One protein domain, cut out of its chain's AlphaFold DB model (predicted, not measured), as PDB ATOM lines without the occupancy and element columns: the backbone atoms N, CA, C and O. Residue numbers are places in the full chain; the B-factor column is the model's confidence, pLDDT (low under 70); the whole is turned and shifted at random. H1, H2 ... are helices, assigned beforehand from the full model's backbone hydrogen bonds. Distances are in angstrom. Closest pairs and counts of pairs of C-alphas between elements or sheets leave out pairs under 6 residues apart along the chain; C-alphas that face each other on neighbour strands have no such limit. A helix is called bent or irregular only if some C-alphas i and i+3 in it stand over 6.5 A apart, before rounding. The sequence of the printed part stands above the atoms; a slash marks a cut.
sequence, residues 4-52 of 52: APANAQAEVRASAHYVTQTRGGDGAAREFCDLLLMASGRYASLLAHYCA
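AT A GLANCE: This is residues 4 to 52 of the 52 residues of the protein "3-deoxy-D-manno-octulosonate 8-phosphate phosphatase" of Burkholderiaceae bacterium (UniProt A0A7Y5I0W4). Look first for a thin, drawn-out zigzag: the longest helix, H2, stands in the middle, H3 turns off from one end of it as a corner, and beyond its other end residues 4 to 19, with the short helix H1 among them, curve round in an open ring. The helices do not make a bundle, and residues 47 to 52, of which 47 to 51 belong to H3, stick out at one end of the length. You have 49 printed residues with three named helices, in the order H1, H2, H3, and no named strand; the class is all helix. The whole is loose, with a radius of gyration of the C-alphas of 13.1 A, and spans 42 by 20 by 10 A.

HOW THE PARTS SIT: Begin at H2, residues 28 to 39, and go on to H3, residues 43 to 51. The two only just touch, with 3 pairs of C-alphas within 8 A, and they touch only at the corner by their link. H2 touches H3 with residues 34 to 38 alone. Look there for the closest C-alphas of the two helices, those of Leu 37 and Tyr 43, 4.9 A apart. Their lines stand at a steep tilt of 67 degrees, opposite ways, and their centres are 14.1 A apart. Now turn to H1, residues 10 to 15, which is apart from H2 and apart from H3. In the backbone, every O i to N i+4 pair is within hydrogen-bond range in H1 and H2; in H3 it is 4 of 5.

IN THESE COORDINATES: Find C-alpha 28 at (36.713, 0.873, -44.911); from there H2 runs 16.7 A to C-alpha 39 at (42.751, -8.174, -32.287). After residues 40 to 42, H3 begins at Tyr 43 and runs 12.5 A to Cys 51, whose C-alpha is at (57.554, 5.987, -36.275). Go back to C-alpha 10 at (21.118, -3.093, -46.275) for the beginning of H1, which covers 8.7 A as far as Ser 15. No helix is bent.

THE WHOLE: The two C-alphas farthest apart are those of Glu 11, in H1, and Ala 52, the chain's last residue, at 43.6 A. The link from H1 to H2, residues 16 to 27, is long, and the link from H2 to H3 is tight. Residues 47 to 52 stand free. The printed part runs from residue 4 to residue 52 and has no cut. In this predicted model the mean pLDDT of the printed part is 97.1, and no printed residue is under 70.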
ATOM      1  N   ALA A   4      31.321  -5.660 -43.981       98.62
ATOM      2  CA  ALA A   4      30.740  -4.802 -45.013       98.62
ATOM      3  C   ALA A   4      31.044  -3.315 -44.748       98.62
ATOM      4  O   ALA A   4      31.096  -2.911 -43.586       98.62
ATOM      5  N   PRO A   5      31.227  -2.480 -45.789       98.56
ATOM      6  CA  PRO A   5      31.391  -1.044 -45.605       98.56
ATOM      7  C   PRO A   5      30.080  -0.339 -45.233       98.56
ATOM      8  O   PRO A   5      28.990  -0.841 -45.525       98.56
ATOM      9  N   ALA A   6      30.172   0.873 -44.676       98.50
ATOM     10  CA  ALA A   6      29.007   1.660 -44.253       98.50
ATOM     11  C   ALA A   6      27.960   1.886 -45.364       98.50
ATOM     12  O   ALA A   6      26.760   1.953 -45.099       98.50
ATOM     13  N   ASN A   7      28.411   1.997 -46.617       98.56
ATOM     14  CA  ASN A   7      27.571   2.221 -47.795       98.56
ATOM     15  C   ASN A   7      27.168   0.935 -48.536       98.56
ATOM     16  O   ASN A   7      26.671   1.030 -49.658       98.56
ATOM     17  N   ALA A   8      27.392  -0.251 -47.961       98.56
ATOM     18  CA  ALA A   8      26.870  -1.490 -48.529       98.56
ATOM     19  C   ALA A   8      25.332  -1.532 -48.477       98.56
ATOM     20  O   ALA A   8      24.701  -0.898 -47.626       98.56
ATOM     21  N   GLN A   9      24.742  -2.319 -49.381       98.62
ATOM     22  CA  GLN A   9      23.307  -2.615 -49.395       98.62
ATOM     23  C   GLN A   9      22.853  -3.161 -48.026       98.62
ATOM     24  O   GLN A   9      23.620  -3.829 -47.323       98.62
ATOM     25  N   ALA A  10      21.621  -2.839 -47.624       98.44
ATOM     26  CA  ALA A  10      21.118  -3.093 -46.275       98.44
ATOM     27  C   ALA A  10      21.178  -4.579 -45.888       98.44
ATOM     28  O   ALA A  10      21.572  -4.909 -44.773       98.44
ATOM     29  N   GLU A  11      20.869  -5.472 -46.821       98.50
ATOM     30  CA  GLU A  11      20.847  -6.918 -46.629       98.50
ATOM     31  C   GLU A  11      22.267  -7.487 -46.462       98.50
ATOM     32  O   GLU A  11      22.497  -8.362 -45.622       98.50
ATOM     33  N   VAL A  12      23.253  -6.920 -47.170       98.38
ATOM     34  CA  VAL A  12      24.679  -7.229 -46.962       98.38
ATOM     35  C   VAL A  12      25.138  -6.769 -45.578       98.38
ATOM     36  O   VAL A  12      25.801  -7.527 -44.872       98.38
ATOM     37  N   ARG A  13      24.760  -5.555 -45.152       98.19
ATOM     38  CA  ARG A  13      25.083  -5.044 -43.808       98.19
ATOM     39  C   ARG A  13      24.456  -5.895 -42.707       98.19
ATOM     40  O   ARG A  13      25.132  -6.191 -41.729       98.19
ATOM     41  N   ALA A  14      23.201  -6.307 -42.876       98.00
ATOM     42  CA  ALA A  14      22.489  -7.153 -41.920       98.00
ATOM     43  C   ALA A  14      23.126  -8.547 -41.770       98.00
ATOM     44  O   ALA A  14      23.026  -9.155 -40.709       98.00
ATOM     45  N   SER A  15      23.803  -9.034 -42.814       98.12
ATOM     46  CA  SER A  15      24.501 -10.327 -42.812       98.12
ATOM     47  C   SER A  15      25.959 -10.240 -42.332       98.12
ATOM     48  O   SER A  15      26.623 -11.266 -42.158       98.12
ATOM     49  N   ALA A  16      26.505  -9.033 -42.155       98.25
ATOM     50  CA  ALA A  16      27.897  -8.833 -41.770       98.25
ATOM     51  C   ALA A  16      28.088  -8.979 -40.252       98.25
ATOM     52  O   ALA A  16      27.263  -8.549 -39.455       98.25
ATOM     53  N   HIS A  17      29.226  -9.544 -39.846       97.69
ATOM     54  CA  HIS A  17      29.592  -9.647 -38.428       97.69
ATOM     55  C   HIS A  17      30.141  -8.313 -37.906       97.69
ATOM     56  O   HIS A  17      30.094  -8.036 -36.712       97.69
ATOM     57  N   TYR A  18      30.690  -7.505 -38.812       97.75
ATOM     58  CA  TYR A  18      31.169  -6.161 -38.549       97.75
ATOM     59  C   TYR A  18      30.833  -5.262 -39.738       97.75
ATOM     60  O   TYR A  18      31.010  -5.654 -40.894       97.75
ATOM     61  N   VAL A  19      30.355  -4.057 -39.452       98.38
ATOM     62  CA  VAL A  19      30.148  -3.013 -40.454       98.38
ATOM     63  C   VAL A  19      31.080  -1.865 -40.103       98.38
ATOM     64  O   VAL A  19      31.022  -1.367 -38.980       98.38
ATOM     65  N   THR A  20      31.944  -1.470 -41.038       98.50
ATOM     66  CA  THR A  20      32.871  -0.351 -40.815       98.50
ATOM     67  C   THR A  20      32.100   0.960 -40.716       98.50
ATOM     68  O   THR A  20      31.029   1.114 -41.310       98.50
ATOM     69  N   GLN A  21      32.655   1.932 -39.998       98.38
ATOM     70  CA  GLN A  21      32.112   3.288 -39.943       98.38
ATOM     71  C   GLN A  21      32.416   4.054 -41.231       98.38
ATOM     72  O   GLN A  21      31.572   4.791 -41.744       98.38
ATOM     73  N   THR A  22      33.610   3.852 -41.786       98.50
ATOM     74  CA  THR A  22      34.003   4.436 -43.068       98.50
ATOM     75  C   THR A  22      33.311   3.744 -44.243       98.50
ATOM     76  O   THR A  22      32.943   2.563 -44.206       98.50
ATOM     77  N   ARG A  23      33.102   4.504 -45.321       98.69
ATOM     78  CA  ARG A  23      32.530   3.994 -46.572       98.69
ATOM     79  C   ARG A  23      33.600   3.268 -47.388       98.69
ATOM     80  O   ARG A  23      34.802   3.479 -47.224       98.69
ATOM     81  N   GLY A  24      33.158   2.415 -48.308       98.25
ATOM     82  CA  GLY A  24      34.025   1.822 -49.320       98.25
ATOM     83  C   GLY A  24      34.649   2.916 -50.186       98.25
ATOM     84  O   GLY A  24      33.933   3.782 -50.677       98.25
ATOM     85  N   GLY A  25      35.973   2.875 -50.345       98.12
ATOM     86  CA  GLY A  25      36.762   3.937 -50.986       98.12
ATOM     87  C   GLY A  25      37.329   4.969 -50.006       98.12
ATOM     88  O   GLY A  25      38.410   5.490 -50.252       98.12
ATOM     89  N   ASP A  26      36.693   5.151 -48.845       98.50
ATOM     90  CA  ASP A  26      37.053   6.174 -47.850       98.50
ATOM     91  C   ASP A  26      37.794   5.581 -46.635       98.50
ATOM     92  O   ASP A  26      37.790   6.148 -45.546       98.50
ATOM     93  N   GLY A  27      38.403   4.402 -46.798       98.38
ATOM     94  CA  GLY A  27      39.190   3.749 -45.745       98.38
ATOM     95  C   GLY A  27      38.551   2.528 -45.075       98.38
ATOM     96  O   GLY A  27      39.207   1.941 -44.219       98.38
ATOM     97  N   ALA A  28      37.372   2.058 -45.500       98.56
ATOM     98  CA  ALA A  28      36.713   0.873 -44.911       98.56
ATOM     99  C   ALA A  28      37.623  -0.358 -44.786       98.56
ATOM    100  O   ALA A  28      37.692  -0.999 -43.738       98.56
ATOM    101  N   ALA A  29      38.375  -0.673 -45.842       97.88
ATOM    102  CA  ALA A  29      39.313  -1.791 -45.803       97.88
ATOM    103  C   ALA A  29      40.440  -1.559 -44.784       97.88
ATOM    104  O   ALA A  29      40.843  -2.491 -44.095       97.88
ATOM    105  N   ARG A  30      40.928  -0.317 -44.661       97.81
ATOM    106  CA  ARG A  30      41.986   0.027 -43.708       97.81
ATOM    107  C   ARG A  30      41.493  -0.075 -42.267       97.81
ATOM    108  O   ARG A  30      42.170  -0.700 -41.464       97.81
ATOM    109  N   GLU A  31      40.308   0.456 -41.979       98.06
ATOM    110  CA  GLU A  31      39.653   0.339 -40.671       98.06
ATOM    111  C   GLU A  31      39.522  -1.132 -40.247       98.06
ATOM    112  O   GLU A  31      39.897  -1.506 -39.134       98.06
ATOM    113  N   PHE A  32      39.068  -1.997 -41.159       97.69
ATOM    114  CA  PHE A  32      38.953  -3.424 -40.872       97.69
ATOM    115  C   PHE A  32      40.320  -4.101 -40.677       97.69
ATOM    116  O   PHE A  32      40.481  -4.902 -39.755       97.69
ATOM    117  N   CYS A  33      41.329  -3.766 -41.488       96.88
ATOM    118  CA  CYS A  33      42.697  -4.252 -41.290       96.88
ATOM    119  C   CYS A  33      43.262  -3.840 -39.922       96.88
ATOM    120  O   CYS A  33      43.875  -4.670 -39.249       96.88
ATOM    121  N   ASP A  34      43.031  -2.599 -39.489       96.31
ATOM    122  CA  ASP A  34      43.474  -2.110 -38.183       96.31
ATOM    123  C   ASP A  34      42.779  -2.882 -37.048       96.31
ATOM    124  O   ASP A  34      43.450  -3.320 -36.114       96.31
ATOM    125  N   LEU A  35      41.475  -3.169 -37.164       96.00
ATOM    126  CA  LEU A  35      40.756  -4.038 -36.221       96.00
ATOM    127  C   LEU A  35      41.405  -5.428 -36.120       96.00
ATOM    128  O   LEU A  35      41.620  -5.924 -35.014       96.00
ATOM    129  N   LEU A  36      41.764  -6.051 -37.247       96.19
ATOM    130  CA  LEU A  36      42.430  -7.362 -37.255       96.19
ATOM    131  C   LEU A  36      43.840  -7.306 -36.642       96.19
ATOM    132  O   LEU A  36      44.244  -8.219 -35.915       96.19
ATOM    133  N   LEU A  37      44.597  -6.241 -36.904       97.06
ATOM    134  CA  LEU A  37      45.924  -6.028 -36.320       97.06
ATOM    135  C   LEU A  37      45.851  -5.806 -34.806       97.06
ATOM    136  O   LEU A  37      46.687  -6.332 -34.072       97.06
ATOM    137  N   MET A  38      44.847  -5.065 -34.341       96.94
ATOM    138  CA  MET A  38      44.583  -4.851 -32.919       96.94
ATOM    139  C   MET A  38      44.175  -6.161 -32.242       96.94
ATOM    140  O   MET A  38      44.788  -6.552 -31.252       96.94
ATOM    141  N   ALA A  39      43.219  -6.894 -32.820       96.00
ATOM    142  CA  ALA A  39      42.751  -8.174 -32.287       96.00
ATOM    143  C   ALA A  39      43.850  -9.252 -32.245       96.00
ATOM    144  O   ALA A  39      43.821 -10.133 -31.391       96.00
ATOM    145  N   SER A  40      44.835  -9.178 -33.147       97.31
ATOM    146  CA  SER A  40      45.992 -10.084 -33.171       97.31
ATOM    147  C   SER A  40      47.200  -9.587 -32.365       97.31
ATOM    148  O   SER A  40      48.230 -10.259 -32.356       97.31
ATOM    149  N   GLY A  41      47.106  -8.428 -31.702       97.31
ATOM    150  CA  GLY A  41      48.190  -7.854 -30.896       97.31
ATOM    151  C   GLY A  41      49.394  -7.349 -31.704       97.31
ATOM    152  O   GLY A  41      50.465  -7.132 -31.147       97.31
ATOM    153  N   ARG A  42      49.248  -7.164 -33.022       97.88
ATOM    154  CA  ARG A  42      50.348  -6.795 -33.937       97.88
ATOM    155  C   ARG A  42      50.444  -5.299 -34.211       97.88
ATOM    156  O   ARG A  42      51.475  -4.832 -34.689       97.88
ATOM    157  N   TYR A  43      49.386  -4.551 -33.911       96.75
ATOM    158  CA  TYR A  43      49.279  -3.139 -34.271       96.75
ATOM    159  C   TYR A  43      50.408  -2.276 -33.689       96.75
ATOM    160  O   TYR A  43      51.038  -1.524 -34.425       96.75
ATOM    161  N   ALA A  44      50.724  -2.427 -32.398       96.00
ATOM    162  CA  ALA A  44      51.751  -1.618 -31.737       96.00
ATOM    163  C   ALA A  44      53.152  -1.819 -32.342       96.00
ATOM    164  O   ALA A  44      53.857  -0.845 -32.596       96.00
ATOM    165  N   SER A  45      53.539  -3.069 -32.624       96.38
ATOM    166  CA  SER A  45      54.830  -3.369 -33.261       96.38
ATOM    167  C   SER A  45      54.901  -2.811 -34.680       96.38
ATOM    168  O   SER A  45      55.935  -2.279 -35.073       96.38
ATOM    169  N   LEU A  46      53.808  -2.917 -35.444       96.06
ATOM    170  CA  LEU A  46      53.741  -2.351 -36.788       96.06
ATOM    171  C   LEU A  46      53.880  -0.825 -36.747       96.06
ATOM    172  O   LEU A  46      54.652  -0.266 -37.517       96.06
ATOM    173  N   LEU A  47      53.164  -0.161 -35.837       95.62
ATOM    174  CA  LEU A  47      53.215   1.290 -35.679       95.62
ATOM    175  C   LEU A  47      54.622   1.766 -35.296       95.62
ATOM    176  O   LEU A  47      55.130   2.705 -35.900       95.62
ATOM    177  N   ALA A  48      55.280   1.076 -34.360       96.69
ATOM    178  CA  ALA A  48      56.645   1.395 -33.951       96.69
ATOM    179  C   ALA A  48      57.642   1.372 -35.124       96.69
ATOM    180  O   ALA A  48      58.528   2.219 -35.176       96.69
ATOM    181  N   HIS A  49      57.483   0.459 -36.090       96.75
ATOM    182  CA  HIS A  49      58.349   0.398 -37.274       96.75
ATOM    183  C   HIS A  49      58.220   1.602 -38.213       96.75
ATOM    184  O   HIS A  49      59.181   1.904 -38.911       96.75
ATOM    185  N   TYR A  50      57.070   2.281 -38.249       95.31
ATOM    186  CA  TYR A  50      56.859   3.456 -39.105       95.31
ATOM    187  C   TYR A  50      57.120   4.792 -38.395       95.31
ATOM    188  O   TYR A  50      57.163   5.825 -39.059       95.31
ATOM    189  N   CYS A  51      57.250   4.790 -37.066       93.75
ATOM    190  CA  CYS A  51      57.554   5.987 -36.275       93.75
ATOM    191  C   CYS A  51      59.056   6.186 -36.001       93.75
ATOM    192  O   CYS A  51      59.413   7.198 -35.398       93.75
ATOM    193  N   ALA A  52      59.898   5.223 -36.385       74.81
ATOM    194  CA  ALA A  52      61.357   5.315 -36.329       74.81
ATOM    195  C   ALA A  52      61.911   5.981 -37.595       74.81
ATOM    196  O   ALA A  52      62.908   6.724 -37.461       74.81
TER     197      ALA A  52